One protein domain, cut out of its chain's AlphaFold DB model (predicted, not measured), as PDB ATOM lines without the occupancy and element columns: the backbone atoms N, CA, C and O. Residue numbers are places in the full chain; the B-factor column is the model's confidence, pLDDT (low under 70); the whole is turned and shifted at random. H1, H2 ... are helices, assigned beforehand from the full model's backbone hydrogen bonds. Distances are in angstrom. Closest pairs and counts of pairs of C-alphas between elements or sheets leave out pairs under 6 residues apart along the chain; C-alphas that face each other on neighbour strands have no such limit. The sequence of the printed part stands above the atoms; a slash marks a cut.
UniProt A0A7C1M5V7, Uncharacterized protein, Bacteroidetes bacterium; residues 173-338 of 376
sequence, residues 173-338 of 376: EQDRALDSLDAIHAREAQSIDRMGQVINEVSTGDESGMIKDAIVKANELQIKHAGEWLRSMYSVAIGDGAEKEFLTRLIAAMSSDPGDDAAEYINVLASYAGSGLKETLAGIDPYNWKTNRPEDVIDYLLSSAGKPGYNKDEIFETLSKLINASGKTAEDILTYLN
ATOM      1  N   GLU A 173      32.132  -3.817  17.406       63.00
ATOM      2  CA  GLU A 173      30.979  -3.186  18.071       63.00
ATOM      3  C   GLU A 173      30.743  -3.773  19.463       63.00
ATOM      4  O   GLU A 173      30.433  -3.029  20.386       63.00
ATOM      5  N   GLN A 174      30.928  -5.082  19.627       63.56
ATOM      6  CA  GLN A 174      30.804  -5.790  20.897       63.56
ATOM      7  C   GLN A 174      31.981  -5.491  21.828       63.56
ATOM      8  O   GLN A 174      31.759  -5.266  23.010       63.56
ATOM      9  N   ASP A 175      33.194  -5.409  21.293       64.31
ATOM     10  CA  ASP A 175      34.421  -4.996  21.965       64.31
ATOM     11  C   ASP A 175      34.313  -3.516  22.336       64.31
ATOM     12  O   ASP A 175      34.563  -3.173  23.476       64.31
ATOM     13  N   ARG A 176      33.796  -2.640  21.457       67.81
ATOM     14  CA  ARG A 176      33.483  -1.246  21.835       67.81
ATOM     15  C   ARG A 176      32.397  -1.145  22.902       67.81
ATOM     16  O   ARG A 176      32.467  -0.260  23.750       67.81
ATOM     17  N   ALA A 177      31.370  -1.994  22.852       61.06
ATOM     18  CA  ALA A 177      30.336  -2.035  23.881       61.06
ATOM     19  C   ALA A 177      30.910  -2.544  25.212       61.06
ATOM     20  O   ALA A 177      30.582  -1.989  26.258       61.06
ATOM     21  N   LEU A 178      31.803  -3.533  25.171       59.88
ATOM     22  CA  LEU A 178      32.529  -4.053  26.322       59.88
ATOM     23  C   LEU A 178      33.487  -3.001  26.891       59.88
ATOM     24  O   LEU A 178      33.390  -2.710  28.070       59.88
ATOM     25  N   ASP A 179      34.283  -2.332  26.056       66.88
ATOM     26  CA  ASP A 179      35.130  -1.195  26.429       66.88
ATOM     27  C   ASP A 179      34.294  -0.068  27.050       66.88
ATOM     28  O   ASP A 179      34.708   0.575  28.013       66.88
ATOM     29  N   SER A 180      33.089   0.181  26.519       74.69
ATOM     30  CA  SER A 180      32.171   1.175  27.080       74.69
ATOM     31  C   SER A 180      31.607   0.742  28.432       74.69
ATOM     32  O   SER A 180      31.472   1.574  29.325       74.69
ATOM     33  N   LEU A 181      31.322  -0.549  28.608       73.44
ATOM     34  CA  LEU A 181      30.843  -1.123  29.859       73.44
ATOM     35  C   LEU A 181      31.953  -1.143  30.913       73.44
ATOM     36  O   LEU A 181      31.710  -0.761  32.051       73.44
ATOM     37  N   ASP A 182      33.174  -1.503  30.529       76.88
ATOM     38  CA  ASP A 182      34.365  -1.451  31.371       76.88
ATOM     39  C   ASP A 182      34.694  -0.008  31.754       76.88
ATOM     40  O   ASP A 182      35.003   0.265  32.910       76.88
ATOM     41  N   ALA A 183      34.534   0.947  30.833       78.38
ATOM     42  CA  ALA A 183      34.650   2.368  31.141       78.38
ATOM     43  C   ALA A 183      33.550   2.851  32.102       78.38
ATOM     44  O   ALA A 183      33.828   3.675  32.973       78.38
ATOM     45  N   ILE A 184      32.314   2.357  31.974       78.06
ATOM     46  CA  ILE A 184      31.226   2.647  32.921       78.06
ATOM     47  C   ILE A 184      31.559   2.058  34.294       78.06
ATOM     48  O   ILE A 184      31.555   2.794  35.275       78.06
ATOM     49  N   HIS A 185      31.932   0.779  34.373       83.06
ATOM     50  CA  HIS A 185      32.327   0.131  35.624       83.06
ATOM     51  C   HIS A 185      33.536   0.812  36.271       83.06
ATOM     52  O   HIS A 185      33.559   0.984  37.486       83.06
ATOM     53  N   ALA A 186      34.521   1.249  35.484       83.31
ATOM     54  CA  ALA A 186      35.672   1.990  35.986       83.31
ATOM     55  C   ALA A 186      35.269   3.358  36.557       83.31
ATOM     56  O   ALA A 186      35.783   3.760  37.598       83.31
ATOM     57  N   ARG A 187      34.327   4.066  35.916       86.88
ATOM     58  CA  ARG A 187      33.777   5.333  36.436       86.88
ATOM     59  C   ARG A 187      32.987   5.129  37.724       86.88
ATOM     60  O   ARG A 187      33.110   5.943  38.637       86.88
ATOM     61  N   GLU A 188      32.195   4.064  37.805       93.56
ATOM     62  CA  GLU A 188      31.462   3.697  39.019       93.56
ATOM     63  C   GLU A 188      32.422   3.336  40.159       93.56
ATOM     64  O   GLU A 188      32.300   3.875  41.256       93.56
ATOM     65  N   ALA A 189      33.440   2.514  39.891       91.31
ATOM     66  CA  ALA A 189      34.471   2.166  40.866       91.31
ATOM     67  C   ALA A 189      35.221   3.411  41.368       91.31
ATOM     68  O   ALA A 189      35.315   3.632  42.571       91.31
ATOM     69  N   GLN A 190      35.656   4.289  40.458       92.06
ATOM     70  CA  GLN A 190      36.295   5.557  40.819       92.06
ATOM     71  C   GLN A 190      35.377   6.444  41.673       92.06
ATOM     72  O   GLN A 190      35.837   7.124  42.591       92.06
ATOM     73  N   SER A 191      34.081   6.453  41.365       94.00
ATOM     74  CA  SER A 191      33.080   7.207  42.118       94.00
ATOM     75  C   SER A 191      32.919   6.672  43.540       94.00
ATOM     76  O   SER A 191      32.918   7.450  44.493       94.00
ATOM     77  N   ILE A 192      32.829   5.348  43.688       97.00
ATOM     78  CA  ILE A 192      32.763   4.660  44.981       97.00
ATOM     79  C   ILE A 192      34.012   4.963  45.812       97.00
ATOM     80  O   ILE A 192      33.889   5.437  46.943       97.00
ATOM     81  N   ASP A 193      35.200   4.779  45.233       94.50
ATOM     82  CA  ASP A 193      36.479   5.018  45.907       94.50
ATOM     83  C   ASP A 193      36.592   6.467  46.388       94.50
ATOM     84  O   ASP A 193      36.933   6.726  47.547       94.50
ATOM     85  N   ARG A 194      36.246   7.426  45.521       94.75
ATOM     86  CA  ARG A 194      36.279   8.850  45.859       94.75
ATOM     87  C   ARG A 194      35.309   9.183  46.990       94.75
ATOM     88  O   ARG A 194      35.699   9.880  47.926       94.75
ATOM     89  N   MET A 195      34.060   8.713  46.921       96.62
ATOM     90  CA  MET A 195      33.084   8.950  47.990       96.62
ATOM     91  C   MET A 195      33.563   8.346  49.314       96.62
ATOM     92  O   MET A 195      33.548   9.038  50.329       96.62
ATOM     93  N   GLY A 196      34.040   7.099  49.304       95.06
ATOM     94  CA  GLY A 196      34.570   6.427  50.490       95.06
ATOM     95  C   GLY A 196      35.755   7.160  51.112       95.06
ATOM     96  O   GLY A 196      35.761   7.393  52.321       95.06
ATOM     97  N   GLN A 197      36.725   7.586  50.297       93.19
ATOM     98  CA  GLN A 197      37.886   8.341  50.766       93.19
ATOM     99  C   GLN A 197      37.463   9.644  51.445       93.19
ATOM    100  O   GLN A 197      37.842   9.906  52.587       93.19
ATOM    101  N   VAL A 198      36.654  10.446  50.757       92.69
ATOM    102  CA  VAL A 198      36.264  11.768  51.240       92.69
ATOM    103  C   VAL A 198      35.404  11.662  52.499       92.69
ATOM    104  O   VAL A 198      35.652  12.387  53.459       92.69
ATOM    105  N   ILE A 199      34.449  10.726  52.548       94.38
ATOM    106  CA  ILE A 199      33.645  10.484  53.753       94.38
ATOM    107  C   ILE A 199      34.546  10.070  54.922       94.38
ATOM    108  O   ILE A 199      34.397  10.592  56.026       94.38
ATOM    109  N   ASN A 200      35.499   9.164  54.696       91.88
ATOM    110  CA  ASN A 200      36.435   8.717  55.726       91.88
ATOM    111  C   ASN A 200      37.311   9.864  56.269       91.88
ATOM    112  O   ASN A 200      37.550   9.927  57.476       91.88
ATOM    113  N   GLU A 201      37.767  10.772  55.401       90.75
ATOM    114  CA  GLU A 201      38.585  11.933  55.775       90.75
ATOM    115  C   GLU A 201      37.811  12.955  56.622       90.75
ATOM    116  O   GLU A 201      38.341  13.458  57.613       90.75
ATOM    117  N   VAL A 202      36.555  13.248  56.268       89.38
ATOM    118  CA  VAL A 202      35.750  14.272  56.965       89.38
ATOM    119  C   VAL A 202      35.048  13.749  58.221       89.38
ATOM    120  O   VAL A 202      34.652  14.536  59.084       89.38
ATOM    121  N   SER A 203      34.902  12.427  58.354       87.25
ATOM    122  CA  SER A 203      34.251  11.790  59.501       87.25
ATOM    123  C   SER A 203      35.163  11.823  60.725       87.25
ATOM    124  O   SER A 203      35.989  10.934  60.940       87.25
ATOM    125  N   THR A 204      35.003  12.859  61.545       78.56
ATOM    126  CA  THR A 204      35.758  13.097  62.785       78.56
ATOM    127  C   THR A 204      34.812  13.195  63.986       78.56
ATOM    128  O   THR A 204      33.645  13.547  63.835       78.56
ATOM    129  N   GLY A 205      35.299  12.861  65.186       76.81
ATOM    130  CA  GLY A 205      34.487  12.849  66.412       76.81
ATOM    131  C   GLY A 205      33.797  11.508  66.682       76.81
ATOM    132  O   GLY A 205      34.242  10.469  66.189       76.81
ATOM    133  N   ASP A 206      32.731  11.542  67.482       74.00
ATOM    134  CA  ASP A 206      32.111  10.348  68.079       74.00
ATOM    135  C   ASP A 206      31.499   9.392  67.035       74.00
ATOM    136  O   ASP A 206      31.558   8.176  67.206       74.00
ATOM    137  N   GLU A 207      31.009   9.911  65.903       76.06
ATOM    138  CA  GLU A 207      30.415   9.099  64.824       76.06
ATOM    139  C   GLU A 207      31.446   8.476  63.862       76.06
ATOM    140  O   GLU A 207      31.111   7.608  63.054       76.06
ATOM    141  N   SER A 208      32.724   8.877  63.949       86.19
ATOM    142  CA  SER A 208      33.775   8.453  63.008       86.19
ATOM    143  C   SER A 208      33.944   6.934  62.962       86.19
ATOM    144  O   SER A 208      34.141   6.369  61.889       86.19
ATOM    145  N   GLY A 209      33.838   6.258  64.112       89.12
ATOM    146  CA  GLY A 209      33.980   4.802  64.186       89.12
ATOM    147  C   GLY A 209      32.906   4.065  63.385       89.12
ATOM    148  O   GLY A 209      33.236   3.196  62.582       89.12
ATOM    149  N   MET A 210      31.641   4.459  63.554       92.38
ATOM    150  CA  MET A 210      30.493   3.835  62.885       92.38
ATOM    151  C   MET A 210      30.517   4.076  61.375       92.38
ATOM    152  O   MET A 210      30.249   3.169  60.596       92.38
ATOM    153  N   ILE A 211      30.894   5.281  60.940       93.06
ATOM    154  CA  ILE A 211      30.958   5.610  59.510       93.06
ATOM    155  C   ILE A 211      32.094   4.854  58.822       93.06
ATOM    156  O   ILE A 211      31.919   4.335  57.721       93.06
ATOM    157  N   LYS A 212      33.256   4.748  59.476       94.19
ATOM    158  CA  LYS A 212      34.384   3.969  58.951       94.19
ATOM    159  C   LYS A 212      34.035   2.492  58.832       94.19
ATOM    160  O   LYS A 212      34.334   1.890  57.805       94.19
ATOM    161  N   ASP A 213      33.371   1.932  59.839       94.69
ATOM    162  CA  ASP A 213      32.887   0.549  59.804       94.69
ATOM    163  C   ASP A 213      31.856   0.343  58.679       94.69
ATOM    164  O   ASP A 213      31.953  -0.606  57.903       94.69
ATOM    165  N   ALA A 214      30.932   1.291  58.495       96.94
ATOM    166  CA  ALA A 214      29.953   1.248  57.413       96.94
ATOM    167  C   ALA A 214      30.586   1.306  56.013       96.94
ATOM    168  O   ALA A 214      30.135   0.595  55.115       96.94
ATOM    169  N   ILE A 215      31.644   2.103  55.819       96.06
ATOM    170  CA  ILE A 215      32.422   2.126  54.567       96.06
ATOM    171  C   ILE A 215      33.066   0.762  54.316       96.06
ATOM    172  O   ILE A 215      32.966   0.237  53.207       96.06
ATOM    173  N   VAL A 216      33.705   0.175  55.333       96.25
ATOM    174  CA  VAL A 216      34.348  -1.143  55.216       96.25
ATOM    175  C   VAL A 216      33.317  -2.201  54.829       96.25
ATOM    176  O   VAL A 216      33.484  -2.858  53.803       96.25
ATOM    177  N   LYS A 217      32.204  -2.293  55.566       96.81
ATOM    178  CA  LYS A 217      31.114  -3.237  55.280       96.81
ATOM    179  C   LYS A 217      30.505  -3.023  53.891       96.81
ATOM    180  O   LYS A 217      30.212  -3.990  53.197       96.81
ATOM    181  N   ALA A 218      30.324  -1.776  53.450       94.19
ATOM    182  CA  ALA A 218      29.815  -1.487  52.107       94.19
ATOM    183  C   ALA A 218      30.800  -1.912  51.003       94.19
ATOM    184  O   ALA A 218      30.373  -2.432  49.971       94.19
ATOM    185  N   ASN A 219      32.108  -1.752  51.227       92.81
ATOM    186  CA  ASN A 219      33.149  -2.198  50.298       92.81
ATOM    187  C   ASN A 219      33.235  -3.731  50.212       92.81
ATOM    188  O   ASN A 219      33.445  -4.276  49.127       92.81
ATOM    189  N   GLU A 220      33.027  -4.438  51.325       94.56
ATOM    190  CA  GLU A 220      33.006  -5.909  51.365       94.56
ATOM    191  C   GLU A 220      31.887  -6.520  50.509       94.56
ATOM    192  O   GLU A 220      32.037  -7.631  50.001       94.56
ATOM    193  N   LEU A 221      30.791  -5.785  50.286       92.44
ATOM    194  CA  LEU A 221      29.676  -6.223  49.440       92.44
ATOM    195  C   LEU A 221      29.988  -6.188  47.934       92.44
ATOM    196  O   LEU A 221      29.161  -6.640  47.143       92.44
ATOM    197  N   GLN A 222      31.153  -5.666  47.524       91.19
ATOM    198  CA  GLN A 222      31.584  -5.577  46.119       91.19
ATOM    199  C   GLN A 222      30.536  -4.923  45.199       91.19
ATOM    200  O   GLN A 222      30.334  -5.336  44.053       91.19
ATOM    201  N   ILE A 223      29.849  -3.905  45.719       91.69
ATOM    202  CA  ILE A 223      28.814  -3.170  44.992       91.69
ATOM    203  C   ILE A 223      29.449  -2.443  43.802       91.69
ATOM    204  O   ILE A 223      30.482  -1.793  43.941       91.69
ATOM    205  N   LYS A 224      28.821  -2.558  42.628       91.19
ATOM    206  CA  LYS A 224      29.349  -2.020  41.361       91.19
ATOM    207  C   LYS A 224      28.754  -0.677  40.951       91.19
ATOM    208  O   LYS A 224      29.231  -0.098  39.984       91.19
ATOM    209  N   HIS A 225      27.720  -0.210  41.647       94.06
ATOM    210  CA  HIS A 225      27.013   1.030  41.343       94.06
ATOM    211  C   HIS A 225      27.109   1.998  42.523       94.06
ATOM    212  O   HIS A 225      26.784   1.651  43.659       94.06
ATOM    213  N   ALA A 226      27.536   3.228  42.260       95.62
ATOM    214  CA  ALA A 226      27.793   4.252  43.264       95.62
ATOM    215  C   ALA A 226      26.544   4.607  44.082       95.62
ATOM    216  O   ALA A 226      26.644   4.811  45.293       95.62
ATOM    217  N   GLY A 227      25.363   4.646  43.452       96.19
ATOM    218  CA  GLY A 227      24.090   4.858  44.148       96.19
ATOM    219  C   GLY A 227      23.785   3.756  45.163       96.19
ATOM    220  O   GLY A 227      23.481   4.035  46.325       96.19
ATOM    221  N   GLU A 228      23.935   2.496  44.757       96.38
ATOM    222  CA  GLU A 228      23.736   1.335  45.633       96.38
ATOM    223  C   GLU A 228      24.759   1.302  46.772       96.38
ATOM    224  O   GLU A 228      24.408   1.009  47.917       96.38
ATOM    225  N   TRP A 229      26.012   1.653  46.480       97.88
ATOM    226  CA  TRP A 229      27.072   1.702  47.481       97.88
ATOM    227  C   TRP A 229      26.778   2.770  48.539       97.88
ATOM    228  O   TRP A 229      26.806   2.478  49.736       97.88
ATOM    229  N   LEU A 230      26.399   3.982  48.109       98.06
ATOM    230  CA  LEU A 230      26.043   5.085  49.004       98.06
ATOM    231  C   LEU A 230      24.832   4.724  49.874       98.06
ATOM    232  O   LEU A 230      24.837   4.978  51.080       98.06
ATOM    233  N   ARG A 231      23.820   4.077  49.282       96.81
ATOM    234  CA  ARG A 231      22.652   3.556  50.004       96.81
ATOM    235  C   ARG A 231      23.051   2.520  51.052       96.81
ATOM    236  O   ARG A 231      22.537   2.564  52.170       96.81
ATOM    237  N   SER A 232      23.915   1.573  50.687       97.12
ATOM    238  CA  SER A 232      24.369   0.513  51.587       97.12
ATOM    239  C   SER A 232      25.144   1.093  52.764       97.12
ATOM    240  O   SER A 232      24.779   0.838  53.909       97.12
ATOM    241  N   MET A 233      26.134   1.951  52.497       97.06
ATOM    242  CA  MET A 233      26.904   2.651  53.528       97.06
ATOM    243  C   MET A 233      25.979   3.424  54.475       97.06
ATOM    244  O   MET A 233      26.048   3.239  55.688       97.06
ATOM    245  N   TYR A 234      25.037   4.203  53.930       96.00
ATOM    246  CA  TYR A 234      24.052   4.929  54.730       96.00
ATOM    247  C   TYR A 234      23.217   3.988  55.611       96.00
ATOM    248  O   TYR A 234      23.037   4.233  56.802       96.00
ATOM    249  N   SER A 235      22.701   2.893  55.045       94.88
ATOM    250  CA  SER A 235      21.863   1.938  55.775       94.88
ATOM    251  C   SER A 235      22.624   1.222  56.889       94.88
ATOM    252  O   SER A 235      22.052   0.991  57.954       94.88
ATOM    253  N   VAL A 236      23.882   0.855  56.644       95.62
ATOM    254  CA  VAL A 236      24.743   0.197  57.630       95.62
ATOM    255  C   VAL A 236      25.083   1.164  58.761       95.62
ATOM    256  O   VAL A 236      24.884   0.810  59.917       95.62
ATOM    257  N   ALA A 237      25.473   2.403  58.445       95.06
ATOM    258  CA  ALA A 237      25.776   3.417  59.453       95.06
ATOM    259  C   ALA A 237      24.581   3.679  60.386       95.06
ATOM    260  O   ALA A 237      24.740   3.680  61.604       95.06
ATOM    261  N   ILE A 238      23.367   3.821  59.834       93.50
ATOM    262  CA  ILE A 238      22.138   3.938  60.638       93.50
ATOM    263  C   ILE A 238      21.918   2.692  61.508       93.50
ATOM    264  O   ILE A 238      21.540   2.814  62.672       93.50
ATOM    265  N   GLY A 239      22.126   1.495  60.950       93.19
ATOM    266  CA  GLY A 239      21.968   0.229  61.672       93.19
ATOM    267  C   GLY A 239      22.944   0.070  62.840       93.19
ATOM    268  O   GLY A 239      22.562  -0.467  63.878       93.19
ATOM    269  N   ASP A 240      24.160   0.594  62.691       92.69
ATOM    270  CA  ASP A 240      25.206   0.595  63.717       92.69
ATOM    271  C   ASP A 240      25.052   1.745  64.736       92.69
ATOM    272  O   ASP A 240      25.784   1.795  65.726       92.69
ATOM    273  N   GLY A 241      24.065   2.631  64.545       91.31
ATOM    274  CA  GLY A 241      23.665   3.653  65.516       91.31
ATOM    275  C   GLY A 241      24.069   5.090  65.185       91.31
ATOM    276  O   GLY A 241      23.876   5.956  66.036       91.31
ATOM    277  N   ALA A 242      24.591   5.363  63.984       91.69
ATOM    278  CA  ALA A 242      24.905   6.726  63.552       91.69
ATOM    279  C   ALA A 242      23.636   7.592  63.451       91.69
ATOM    280  O   ALA A 242      22.566   7.121  63.040       91.69
ATOM    281  N   GLU A 243      23.738   8.878  63.794       92.00
ATOM    282  CA  GLU A 243      22.600   9.784  63.752       92.00
ATOM    283  C   GLU A 243      22.178  10.088  62.309       92.00
ATOM    284  O   GLU A 243      22.941  10.581  61.472       92.00
ATOM    285  N   LYS A 244      20.886   9.892  62.020       92.31
ATOM    286  CA  LYS A 244      20.296  10.220  60.712       92.31
ATOM    287  C   LYS A 244      20.548  11.674  60.303       92.31
ATOM    288  O   LYS A 244      20.812  11.947  59.132       92.31
ATOM    289  N   GLU A 245      20.469  12.606  61.255       90.75
ATOM    290  CA  GLU A 245      20.710  14.034  61.011       90.75
ATOM    291  C   GLU A 245      22.153  14.285  60.552       90.75
ATOM    292  O   GLU A 245      22.378  15.060  59.618       90.75
ATOM    293  N   PHE A 246      23.125  13.603  61.165       91.25
ATOM    294  CA  PHE A 246      24.529  13.711  60.793       91.25
ATOM    295  C   PHE A 246      24.768  13.193  59.370       91.25
ATOM    296  O   PHE A 246      25.310  13.923  58.539       91.25
ATOM    297  N   LEU A 247      24.293  11.984  59.051       94.12
ATOM    298  CA  LEU A 247      24.460  11.397  57.714       94.12
ATOM    299  C   LEU A 247      23.771  12.226  56.622       94.12
ATOM    300  O   LEU A 247      24.323  12.414  55.538       94.12
ATOM    301  N   THR A 248      22.590  12.774  56.912       94.50
ATOM    302  CA  THR A 248      21.870  13.666  55.989       94.50
ATOM    303  C   THR A 248      22.676  14.935  55.711       94.50
ATOM    304  O   THR A 248      22.808  15.355  54.562       94.50
ATOM    305  N   ARG A 249      23.277  15.524  56.753       93.88
ATOM    306  CA  ARG A 249      24.145  16.700  56.625       93.88
ATOM    307  C   ARG A 249      25.423  16.399  55.852       93.88
ATOM    308  O   ARG A 249      25.860  17.232  55.065       93.88
ATOM    309  N   LEU A 250      26.010  15.227  56.061       95.06
ATOM    310  CA  LEU A 250      27.183  14.780  55.322       95.06
ATOM    311  C   LEU A 250      26.874  14.643  53.821       95.06
ATOM    312  O   LEU A 250      27.599  15.200  53.001       95.06
ATOM    313  N   ILE A 251      25.763  13.994  53.455       97.19
ATOM    314  CA  ILE A 251      25.324  13.881  52.053       97.19
ATOM    315  C   ILE A 251      25.046  15.267  51.449       97.19
ATOM    316  O   ILE A 251      25.477  15.540  50.326       97.19
ATOM    317  N   ALA A 252      24.380  16.166  52.183       97.31
ATOM    318  CA  ALA A 252      24.173  17.549  51.748       97.31
ATOM    319  C   ALA A 252      25.504  18.271  51.488       97.31
ATOM    320  O   ALA A 252      25.687  18.867  50.431       97.31
ATOM    321  N   ALA A 253      26.468  18.149  52.403       96.19
ATOM    322  CA  ALA A 253      27.783  18.772  52.275       96.19
ATOM    323  C   ALA A 253      28.567  18.279  51.048       96.19
ATOM    324  O   ALA A 253      29.323  19.037  50.444       96.19
ATOM    325  N   MET A 254      28.371  17.019  50.651       97.25
ATOM    326  CA  MET A 254      28.983  16.435  49.453       97.25
ATOM    327  C   MET A 254      28.287  16.841  48.143       97.25
ATOM    328  O   MET A 254      28.870  16.692  47.067       97.25
ATOM    329  N   SER A 255      27.048  17.335  48.208       97.12
ATOM    330  CA  SER A 255      26.187  17.548  47.036       97.12
ATOM    331  C   SER A 255      25.722  18.991  46.824       97.12
ATOM    332  O   SER A 255      25.134  19.271  45.785       97.12
ATOM    333  N   SER A 256      25.993  19.903  47.761       96.38
ATOM    334  CA  SER A 256      25.514  21.294  47.748       96.38
ATOM    335  C   SER A 256      26.624  22.278  48.126       96.38
ATOM    336  O   SER A 256      27.592  21.916  48.806       96.38
ATOM    337  N   ASP A 257      26.509  23.527  47.687       91.62
ATOM    338  CA  ASP A 257      27.424  24.602  48.053       91.62
ATOM    339  C   ASP A 257      27.077  25.233  49.414       91.62
ATOM    340  O   ASP A 257      25.926  25.210  49.872       91.62
ATOM    341  N   PRO A 258      28.076  25.784  50.133       86.94
ATOM    342  CA  PRO A 258      27.814  26.519  51.361       86.94
ATOM    343  C   PRO A 258      26.935  27.743  51.082       86.94
ATOM    344  O   PRO A 258      27.372  28.703  50.456       86.94
ATOM    345  N   GLY A 259      25.718  27.732  51.620       85.25
ATOM    346  CA  GLY A 259      24.776  28.843  51.484       85.25
ATOM    347  C   GLY A 259      23.534  28.499  50.676       85.25
ATOM    348  O   GLY A 259      22.529  29.171  50.895       85.25
ATOM    349  N   ASP A 260      23.580  27.427  49.881       93.31
ATOM    350  CA  ASP A 260      22.425  26.953  49.122       93.31
ATOM    351  C   ASP A 260      21.214  26.760  50.039       93.31
ATOM    352  O   ASP A 260      21.316  26.234  51.169       93.31
ATOM    353  N   ASP A 261      20.062  27.180  49.531       94.94
ATOM    354  CA  ASP A 261      18.771  26.891  50.135       94.94
ATOM    355  C   ASP A 261      18.126  25.627  49.539       94.94
ATOM    356  O   ASP A 261      18.649  24.989  48.619       94.94
ATOM    357  N   ALA A 262      16.998  25.194  50.105       96.75
ATOM    358  CA  ALA A 262      16.331  23.988  49.620       96.75
ATOM    359  C   ALA A 262      15.784  24.137  48.189       96.75
ATOM    360  O   ALA A 262      15.741  23.143  47.470       96.75
ATOM    361  N   ALA A 263      15.385  25.337  47.752       96.56
ATOM    362  CA  ALA A 263      14.859  25.551  46.404       96.56
ATOM    363  C   ALA A 263      15.971  25.452  45.348       96.56
ATOM    364  O   ALA A 263      15.799  24.785  44.324       96.56
ATOM    365  N   GLU A 264      17.127  26.060  45.613       96.75
ATOM    366  CA  GLU A 264      18.330  25.929  44.788       96.75
ATOM    367  C   GLU A 264      18.769  24.463  44.699       96.75
ATOM    368  O   GLU A 264      18.961  23.936  43.600       96.75
ATOM    369  N   TYR A 265      18.805  23.765  45.837       97.75
ATOM    370  CA  TYR A 265      19.168  22.352  45.881       97.75
ATOM    371  C   TYR A 265      18.187  21.451  45.115       97.75
ATOM    372  O   TYR A 265      18.620  20.574  44.369       97.75
ATOM    373  N   ILE A 266      16.872  21.682  45.232       97.38
ATOM    374  CA  ILE A 266      15.844  20.952  44.465       97.38
ATOM    375  C   ILE A 266      16.080  21.102  42.958       97.38
ATOM    376  O   ILE A 266      16.017  20.109  42.230       97.38
ATOM    377  N   ASN A 267      16.384  22.316  42.488       96.69
ATOM    378  CA  ASN A 267      16.627  22.581  41.070       96.69
ATOM    379  C   ASN A 267      17.848  21.820  40.543       96.69
ATOM    380  O   ASN A 267      17.783  21.219  39.468       96.69
ATOM    381  N   VAL A 268      18.945  21.815  41.305       96.81
ATOM    382  CA  VAL A 268      20.162  21.080  40.942       96.81
ATOM    383  C   VAL A 268      19.912  19.574  40.991       96.81
ATOM    384  O   VAL A 268      20.216  18.864  40.037       96.81
ATOM    385  N   LEU A 269      19.285  19.063  42.051       96.69
ATOM    386  CA  LEU A 269      18.976  17.640  42.187       96.69
ATOM    387  C   LEU A 269      18.076  17.140  41.040       96.69
ATOM    388  O   LEU A 269      18.303  16.062  40.488       96.69
ATOM    389  N   ALA A 270      17.114  17.958  40.600       95.88
ATOM    390  CA  ALA A 270      16.221  17.648  39.485       95.88
ATOM    391  C   ALA A 270      16.928  17.521  38.122       95.88
ATOM    392  O   ALA A 270      16.376  16.881  37.220       95.88
ATOM    393  N   SER A 271      18.135  18.084  37.939       95.19
ATOM    394  CA  SER A 271      18.912  17.887  36.702       95.19
ATOM    395  C   SER A 271      19.570  16.509  36.609       95.19
ATOM    396  O   SER A 271      19.941  16.090  35.516       95.19
ATOM    397  N   TYR A 272      19.680  15.799  37.735       93.94
ATOM    398  CA  TYR A 272      20.236  14.443  37.811       93.94
ATOM    399  C   TYR A 272      19.158  13.365  38.008       93.94
ATOM    400  O   TYR A 272      19.451  12.176  37.879       93.94
ATOM    401  N   ALA A 273      17.922  13.772  38.311       93.00
ATOM    402  CA  ALA A 273      16.812  12.885  38.631       93.00
ATOM    403  C   ALA A 273      16.175  12.232  37.391       93.00
ATOM    404  O   ALA A 273      16.019  12.855  36.334       93.00
ATOM    405  N   GLY A 274      15.727  10.984  37.557       87.56
ATOM    406  CA  GLY A 274      14.828  10.310  36.621       87.56
ATOM    407  C   GLY A 274      13.435  10.946  36.594       87.56
ATOM    408  O   GLY A 274      13.096  11.792  37.421       87.56
ATOM    409  N   SER A 275      12.605  10.550  35.623       85.19
ATOM    410  CA  SER A 275      11.287  11.172  35.406       85.19
ATOM    411  C   SER A 275      10.368  11.157  36.639       85.19
ATOM    412  O   SER A 275       9.728  12.170  36.909       85.19
ATOM    413  N   GLY A 276      10.349  10.062  37.410       83.69
ATOM    414  CA  GLY A 276       9.480   9.918  38.584       83.69
ATOM    415  C   GLY A 276       9.915  10.796  39.758       83.69
ATOM    416  O   GLY A 276       9.115  11.558  40.312       83.69
ATOM    417  N   LEU A 277      11.208  10.775  40.099       89.50
ATOM    418  CA  LEU A 277      11.744  11.666  41.129       89.50
ATOM    419  C   LEU A 277      11.648  13.143  40.716       89.50
ATOM    420  O   LEU A 277      11.337  13.992  41.548       89.50
ATOM    421  N   LYS A 278      11.848  13.465  39.434       91.75
ATOM    422  CA  LYS A 278      11.750  14.839  38.922       91.75
ATOM    423  C   LYS A 278      10.349  15.434  39.077       91.75
ATOM    424  O   LYS A 278      10.228  16.595  39.463       91.75
ATOM    425  N   GLU A 279       9.301  14.654  38.813       89.50
ATOM    426  CA  GLU A 279       7.914  15.079  39.044       89.50
ATOM    427  C   GLU A 279       7.653  15.346  40.532       89.50
ATOM    428  O   GLU A 279       7.054  16.359  40.890       89.50
ATOM    429  N   THR A 280       8.184  14.488  41.408       89.19
ATOM    430  CA  THR A 280       8.076  14.675  42.860       89.19
ATOM    431  C   THR A 280       8.762  15.965  43.308       89.19
ATOM    432  O   THR A 280       8.167  16.747  44.044       89.19
ATOM    433  N   LEU A 281       9.994  16.204  42.850       92.56
ATOM    434  CA  LEU A 281      10.776  17.398  43.182       92.56
ATOM    435  C   LEU A 281      10.061  18.689  42.764       92.56
ATOM    436  O   LEU A 281      10.060  19.653  43.524       92.56
ATOM    437  N   ALA A 282       9.396  18.693  41.605       91.44
ATOM    438  CA  ALA A 282       8.627  19.841  41.125       91.44
ATOM    439  C   ALA A 282       7.410  20.182  42.008       91.44
ATOM    440  O   ALA A 282       6.935  21.316  41.986       91.44
ATOM    441  N   GLY A 283       6.897  19.213  42.774       89.88
ATOM    442  CA  GLY A 283       5.779  19.402  43.699       89.88
ATOM    443  C   GLY A 283       6.181  19.861  45.104       89.88
ATOM    444  O   GLY A 283       5.300  20.093  45.934       89.88
ATOM    445  N   ILE A 284       7.478  19.965  45.403       90.94
ATOM    446  CA  ILE A 284       7.958  20.391  46.719       90.94
ATOM    447  C   ILE A 284       7.926  21.920  46.803       90.94
ATOM    448  O   ILE A 284       8.551  22.606  46.001       90.94
ATOM    449  N   ASP A 285       7.241  22.445  47.822       92.25
ATOM    450  CA  ASP A 285       7.304  23.857  48.213       92.25
ATOM    451  C   ASP A 285       8.172  24.005  49.480       92.25
ATOM    452  O   ASP A 285       7.670  23.821  50.600       92.25
ATOM    453  N   PRO A 286       9.482  24.287  49.330       91.12
ATOM    454  CA  PRO A 286      10.414  24.325  50.452       91.12
ATOM    455  C   PRO A 286      10.294  25.597  51.307       91.12
ATOM    456  O   PRO A 286      10.776  25.614  52.440       91.12
ATOM    457  N   TYR A 287       9.624  26.652  50.827       88.12
ATOM    458  CA  TYR A 287       9.529  27.933  51.542       88.12
ATOM    459  C   TYR A 287       8.711  27.843  52.835       88.12
ATOM    460  O   TYR A 287       8.851  28.680  53.727       88.12
ATOM    461  N   ASN A 288       7.886  26.803  52.964       87.06
ATOM    462  CA  ASN A 288       7.125  26.522  54.179       87.06
ATOM    463  C   ASN A 288       7.933  25.730  55.222       87.06
ATOM    464  O   ASN A 288       7.441  25.478  56.325       87.06
ATOM    465  N   TRP A 289       9.154  25.302  54.894       89.00
ATOM    466  CA  TRP A 289       9.998  24.553  55.815       89.00
ATOM    467  C   TRP A 289      10.723  25.480  56.781       89.00
ATOM    468  O   TRP A 289      11.177  26.568  56.439       89.00
ATOM    469  N   LYS A 290      10.873  25.015  58.023       83.12
ATOM    470  CA  LYS A 290      11.440  25.808  59.120       83.12
ATOM    471  C   LYS A 290      12.880  26.257  58.857       83.12
ATOM    472  O   LYS A 290      13.292  27.306  59.344       83.12
ATOM    473  N   THR A 291      13.653  25.426  58.168       81.56
ATOM    474  CA  THR A 291      15.096  25.603  57.984       81.56
ATOM    475  C   THR A 291      15.480  25.923  56.538       81.56
ATOM    476  O   THR A 291      16.502  26.588  56.372       81.56
ATOM    477  N   ASN A 292      14.652  25.549  55.548       90.69
ATOM    478  CA  ASN A 292      14.836  25.788  54.107       90.69
ATOM    479  C   ASN A 292      16.236  25.380  53.605       90.69
ATOM    480  O   ASN A 292      16.946  26.190  53.012       90.69
ATOM    481  N   ARG A 293      16.677  24.149  53.906       93.69
ATOM    482  CA  ARG A 293      18.044  23.689  53.604       93.69
ATOM    483  C   ARG A 293      18.099  22.428  52.739       93.69
ATOM    484  O   ARG A 293      17.157  21.635  52.774       93.69
ATOM    485  N   PRO A 294      19.235  22.173  52.064       97.00
ATOM    486  CA  PRO A 294      19.489  20.914  51.364       97.00
ATOM    487  C   PRO A 294      19.227  19.666  52.223       97.00
ATOM    488  O   PRO A 294      18.665  18.686  51.739       97.00
ATOM    489  N   GLU A 295      19.558  19.706  53.520       96.06
ATOM    490  CA  GLU A 295      19.308  18.594  54.445       96.06
ATOM    491  C   GLU A 295      17.816  18.263  54.576       96.06
ATOM    492  O   GLU A 295      17.455  17.090  54.644       96.06
ATOM    493  N   ASP A 296      16.951  19.280  54.564       95.00
ATOM    494  CA  ASP A 296      15.501  19.101  54.674       95.00
ATOM    495  C   ASP A 296      14.941  18.405  53.427       95.00
ATOM    496  O   ASP A 296      14.039  17.574  53.529       95.00
ATOM    497  N   VAL A 297      15.512  18.695  52.250       96.56
ATOM    498  CA  VAL A 297      15.141  18.043  50.986       96.56
ATOM    499  C   VAL A 297      15.491  16.560  51.045       96.56
ATOM    500  O   VAL A 297      14.643  15.712  50.768       96.56
ATOM    501  N   ILE A 298      16.724  16.236  51.438       96.19
ATOM    502  CA  ILE A 298      17.188  14.848  51.537       96.19
ATOM    503  C   ILE A 298      16.355  14.088  52.578       96.19
ATOM    504  O   ILE A 298      15.877  12.986  52.296       96.19
ATOM    505  N   ASP A 299      16.123  14.677  53.754       94.44
ATOM    506  CA  ASP A 299      15.320  14.053  54.809       94.44
ATOM    507  C   ASP A 299      13.870  13.814  54.362       94.44
ATOM    508  O   ASP A 299      13.337  12.715  54.560       94.44
ATOM    509  N   TYR A 300      13.252  14.797  53.696       92.81
ATOM    510  CA  TYR A 300      11.911  14.680  53.126       92.81
ATOM    511  C   TYR A 300      11.826  13.523  52.125       92.81
ATOM    512  O   TYR A 300      10.922  12.683  52.223       92.81
ATOM    513  N   LEU A 301      12.780  13.446  51.189       92.69
ATOM    514  CA  LEU A 301      12.817  12.412  50.156       92.69
ATOM    515  C   LEU A 301      12.999  11.019  50.762       92.69
ATOM    516  O   LEU A 301      12.226  10.114  50.436       92.69
ATOM    517  N   LEU A 302      13.965  10.849  51.672       91.06
ATOM    518  CA  LEU A 302      14.260   9.563  52.316       91.06
ATOM    519  C   LEU A 302      13.125   9.081  53.227       91.06
ATOM    520  O   LEU A 302      12.908   7.872  53.342       91.06
ATOM    521  N   SER A 303      12.402  10.008  53.858       88.31
ATOM    522  CA  SER A 303      11.261   9.701  54.732       88.31
ATOM    523  C   SER A 303       9.975   9.422  53.950       88.31
ATOM    524  O   SER A 303       9.110   8.694  54.433       88.31
ATOM    525  N   SER A 304       9.853   9.964  52.736       81.25
ATOM    526  CA  SER A 304       8.697   9.763  51.850       81.25
ATOM    527  C   SER A 304       8.881   8.626  50.831       81.25
ATOM    528  O   SER A 304       7.939   8.298  50.106       81.25
ATOM    529  N   ALA A 305      10.062   8.003  50.783       63.50
ATOM    530  CA  ALA A 305      10.382   6.922  49.858       63.50
ATOM    531  C   ALA A 305       9.491   5.686  50.104       63.50
ATOM    532  O   ALA A 305       9.563   5.064  51.165       63.50
ATOM    533  N   GLY A 306       8.653   5.333  49.121       57.22
ATOM    534  CA  GLY A 306       7.642   4.267  49.230       57.22
ATOM    535  C   GLY A 306       6.215   4.678  48.832       57.22
ATOM    536  O   GLY A 306       5.328   3.827  48.788       57.22
ATOM    537  N   LYS A 307       5.978   5.958  48.516       58.44
ATOM    538  CA  LYS A 307       4.770   6.424  47.809       58.44
ATOM    539  C   LYS A 307       4.873   6.103  46.302       58.44
ATOM    540  O   LYS A 307       5.989   6.005  45.795       58.44
ATOM    541  N   PRO A 308       3.756   5.937  45.567       50.78
ATOM    542  CA  PRO A 308       3.806   5.722  44.119       50.78
ATOM    543  C   PRO A 308       4.475   6.925  43.435       50.78
ATOM    544  O   PRO A 308       3.957   8.034  43.519       50.78
ATOM    545  N   GLY A 309       5.637   6.710  42.810       61.47
ATOM    546  CA  GLY A 309       6.377   7.746  42.076       61.47
ATOM    547  C   GLY A 309       7.894   7.533  42.026       61.47
ATOM    548  O   GLY A 309       8.472   7.647  40.953       61.47
ATOM    549  N   TYR A 310       8.530   7.180  43.153       73.88
ATOM    550  CA  TYR A 310       9.985   6.968  43.257       73.88
ATOM    551  C   TYR A 310      10.340   6.016  44.416       73.88
ATOM    552  O   TYR A 310       9.544   5.806  45.339       73.88
ATOM    553  N   ASN A 311      11.543   5.435  44.398       83.50
ATOM    554  CA  ASN A 311      12.044   4.555  45.462       83.50
ATOM    555  C   ASN A 311      13.382   5.056  46.038       83.50
ATOM    556  O   ASN A 311      13.976   6.010  45.539       83.50
ATOM    557  N   LYS A 312      13.859   4.425  47.122       85.75
ATOM    558  CA  LYS A 312      15.138   4.800  47.748       85.75
ATOM    559  C   LYS A 312      16.327   4.644  46.793       85.75
ATOM    560  O   LYS A 312      17.254   5.435  46.895       85.75
ATOM    561  N   ASP A 313      16.299   3.680  45.874       88.56
ATOM    562  CA  ASP A 313      17.380   3.480  44.900       88.56
ATOM    563  C   ASP A 313      17.512   4.682  43.964       88.56
ATOM    564  O   ASP A 313      18.607   5.203  43.802       88.56
ATOM    565  N   GLU A 314      16.398   5.210  43.450       90.88
ATOM    566  CA  GLU A 314      16.398   6.397  42.582       90.88
ATOM    567  C   GLU A 314      16.943   7.647  43.296       90.88
ATOM    568  O   GLU A 314      17.651   8.453  42.689       90.88
ATOM    569  N   ILE A 315      16.669   7.795  44.598       94.31
ATOM    570  CA  ILE A 315      17.191   8.905  45.411       94.31
ATOM    571  C   ILE A 315      18.709   8.801  45.540       94.31
ATOM    572  O   ILE A 315      19.418   9.756  45.227       94.31
ATOM    573  N   PHE A 316      19.217   7.653  45.994       96.56
ATOM    574  CA  PHE A 316      20.652   7.469  46.210       96.56
ATOM    575  C   PHE A 316      21.444   7.462  44.902       96.56
ATOM    576  O   PHE A 316      22.560   7.968  44.874       96.56
ATOM    577  N   GLU A 317      20.851   6.980  43.813       95.38
ATOM    578  CA  GLU A 317      21.407   7.077  42.464       95.38
ATOM    579  C   GLU A 317      21.501   8.529  41.972       95.38
ATOM    580  O   GLU A 317      22.483   8.936  41.355       95.38
ATOM    581  N   THR A 318      20.489   9.348  42.259       96.50
ATOM    582  CA  THR A 318      20.512  10.773  41.902       96.50
ATOM    583  C   THR A 318      21.544  11.532  42.740       96.50
ATOM    584  O   THR A 318      22.312  12.338  42.212       96.50
ATOM    585  N   LEU A 319      21.599  11.245  44.045       98.19
ATOM    586  CA  LEU A 319      22.563  11.845  44.965       98.19
ATOM    587  C   LEU A 319      23.997  11.446  44.619       98.19
ATOM    588  O   LEU A 319      24.860  12.317  44.597       98.19
ATOM    589  N   SER A 320      24.264  10.176  44.300       97.62
ATOM    590  CA  SER A 320      25.607   9.730  43.909       97.62
ATOM    591  C   SER A 320      26.078  10.461  42.650       97.62
ATOM    592  O   SER A 320      27.184  10.997  42.634       97.62
ATOM    593  N   LYS A 321      25.219  10.597  41.629       96.88
ATOM    594  CA  LYS A 321      25.522  11.377  40.417       96.88
ATOM    595  C   LYS A 321      25.865  12.825  40.732       96.88
ATOM    596  O   LYS A 321      26.873  13.323  40.233       96.88
ATOM    597  N   LEU A 322      25.066  13.480  41.572       97.56
ATOM    598  CA  LEU A 322      25.302  14.866  41.970       97.56
ATOM    599  C   LEU A 322      26.606  15.020  42.773       97.56
ATOM    600  O   LEU A 322      27.402  15.906  42.480       97.56
ATOM    601  N   ILE A 323      26.875  14.133  43.734       97.44
ATOM    602  CA  ILE A 323      28.120  14.100  44.525       97.44
ATOM    603  C   ILE A 323      29.349  13.887  43.628       97.44
ATOM    604  O   ILE A 323      30.404  14.507  43.802       97.44
ATOM    605  N   ASN A 324      29.229  13.005  42.639       93.31
ATOM    606  CA  ASN A 324      30.316  12.742  41.708       93.31
ATOM    607  C   ASN A 324      30.565  13.948  40.802       93.31
ATOM    608  O   ASN A 324      31.715  14.357  40.646       93.31
ATOM    609  N   ALA A 325      29.500  14.563  40.283       92.56
ATOM    610  CA  ALA A 325      29.582  15.760  39.454       92.56
ATOM    611  C   ALA A 325      30.092  16.995  40.218       92.56
ATOM    612  O   ALA A 325      30.783  17.821  39.626       92.56
ATOM    613  N   SER A 326      29.796  17.112  41.519       91.94
ATOM    614  CA  SER A 326      30.207  18.259  42.341       91.94
ATOM    615  C   SER A 326      31.723  18.355  42.516       91.94
ATOM    616  O   SER A 326      32.240  19.438  42.765       91.94
ATOM    617  N   GLY A 327      32.455  17.238  42.410       91.25
ATOM    618  CA  GLY A 327      33.919  17.247  42.485       91.25
ATOM    619  C   GLY A 327      34.507  17.702  43.833       91.25
ATOM    620  O   GLY A 327      35.726  17.786  43.947       91.25
ATOM    621  N   LYS A 328      33.673  17.934  44.859       92.56
ATOM    622  CA  LYS A 328      34.074  18.466  46.171       92.56
ATOM    623  C   LYS A 328      35.157  17.642  46.865       92.56
ATOM    624  O   LYS A 328      35.118  16.406  46.869       92.56
ATOM    625  N   THR A 329      36.097  18.359  47.468       93.94
ATOM    626  CA  THR A 329      37.177  17.841  48.310       93.94
ATOM    627  C   THR A 329      36.746  17.757  49.777       93.94
ATOM    628  O   THR A 329      35.706  18.298  50.168       93.94
ATOM    629  N   ALA A 330      37.561  17.115  50.621       92.75
ATOM    630  CA  ALA A 330      37.337  17.110  52.066       92.75
ATOM    631  C   ALA A 330      37.291  18.536  52.657       92.75
ATOM    632  O   ALA A 330      36.492  18.797  53.554       92.75
ATOM    633  N   GLU A 331      38.084  19.474  52.130       91.38
ATOM    634  CA  GLU A 331      38.090  20.876  52.569       91.38
ATOM    635  C   GLU A 331      36.769  21.592  52.245       91.38
ATOM    636  O   GLU A 331      36.207  22.271  53.109       91.38
ATOM    637  N   ASP A 332      36.223  21.383  51.044       92.56
ATOM    638  CA  ASP A 332      34.931  21.954  50.638       92.56
ATOM    639  C   ASP A 332      33.796  21.452  51.540       92.56
ATOM    640  O   ASP A 332      32.944  22.218  52.003       92.56
ATOM    641  N   ILE A 333      33.813  20.153  51.843       93.88
ATOM    642  CA  ILE A 333      32.817  19.508  52.702       93.88
ATOM    643  C   ILE A 333      32.939  20.010  54.138       93.88
ATOM    644  O   ILE A 333      31.937  20.392  54.741       93.88
ATOM    645  N   LEU A 334      34.155  20.082  54.686       91.12
ATOM    646  CA  LEU A 334      34.383  20.652  56.014       91.12
ATOM    647  C   LEU A 334      33.952  22.119  56.075       91.12
ATOM    648  O   LEU A 334      33.390  22.544  57.084       91.12
ATOM    649  N   THR A 335      34.143  22.886  55.002       91.69
ATOM    650  CA  THR A 335      33.667  24.272  54.907       91.69
ATOM    651  C   THR A 335      32.143  24.342  55.021       91.69
ATOM    652  O   THR A 335      31.629  25.136  55.817       91.69
ATOM    653  N   TYR A 336      31.408  23.479  54.312       92.75
ATOM    654  CA  TYR A 336      29.950  23.376  54.440       92.75
ATOM    655  C   TYR A 336      29.532  23.008  55.875       92.75
ATOM    656  O   TYR A 336      28.724  23.706  56.498       92.75
ATOM    657  N   LEU A 337      30.126  21.946  56.435       89.81
ATOM    658  CA  LEU A 337      29.812  21.441  57.777       89.81
ATOM    659  C   LEU A 337      30.075  22.497  58.864       89.81
ATOM    660  O   LEU A 337      29.227  22.729  59.732       89.81
ATOM    661  N   ASN A 338      31.211  23.192  58.783       85.94
ATOM    662  CA  ASN A 338      31.614  24.214  59.748       85.94
ATOM    663  C   ASN A 338      30.785  25.493  59.632       85.94
ATOM    664  O   ASN A 338      30.398  26.056  60.655       85.94
TER     665      ASN A 338
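This is residues 173 to 338 of the 376 residues of an uncharacterized protein of Bacteroidetes bacterium (UniProt A0A7C1M5V7). A compact body of crossed helices is built round H8, which runs through the middle, and the first part of the long helix H1, residues 173 to 183, sticks out from it as an arm. The first residues of H3, 226 to 231, pack on H8, with H2 packed on H3, and H5 packs on H8 about perpendicular to it, near Tyr 272, with H6 folded back along H5 as a hairpin; H4 sits between H7 and H9 and touches both, and the later part of H1 packs on H2, H3 and H9. The printed part has 166 residues with nine named helices, H1 to H9 in order, and no named strand; the class is all helix. It is compact, with a radius of gyration of the C-alphas of 16.0 A, and spans 52 by 38 by 29 A.

H1, residues 173 to 202, touches H2, residues 208 to 220, with its residues 196 to 200 alone; the two form a helical hairpin at a shallow tilt of 17 degrees, and their closest C-alphas, Asn 200 and Lys 212, are 6.1 A apart. H3, residues 226 to 239, touches H2 at a steep tilt of 48 degrees, opposite ways, closest at the C-alphas of Ala 214 and Ala 237, 5.1 A. H8, residues 312 to 326, is the hub, touching five helices. H3 touches it with residues 226 to 231 alone, closest at the C-alphas of Gly 227 and Glu 317, 3.9 A. H5, residues 262 to 272, touches H8 about perpendicular, at 86 degrees, closest at the C-alphas of Tyr 272 and Thr 318, 5.5 A. H6, residues 275 to 282, forms a helical hairpin with H5, closest at the C-alphas of Ala 270 and Lys 278, 5.3 A. H4, residues 244 to 255, touches H7, residues 294 to 304, closest at the C-alphas of Arg 249 and Glu 295, 5.6 A. H4 also touches H9, residues 330 to 338, closest at the C-alphas of Ala 253 and Ile 333, 5.1 A. Every O i to N i+4 pair is within hydrogen-bond range in H1, H2, H3, H4, H6, H7, H8 and H9; in H5 it is 5 of 7.

H1 begins at C-alpha 173 (30.979, -3.186, 18.071) and is 42.9 A long from first to last C-alpha. H8, 20.9 A long, begins at C-alpha 312 (15.138, 4.800, 47.748). H3 measures 19.7 A and H2 18.5 A. H9 ends at C-alpha 338 (31.614, 24.214, 59.748).

The C-alphas of Glu 173 and Lys 290 are the two farthest apart, 53.9 A. The printed part has no cut. The link from H6 to H7 is long, with 11 residues. Residues 173 to 179 and 305 to 309 have pLDDT under 70.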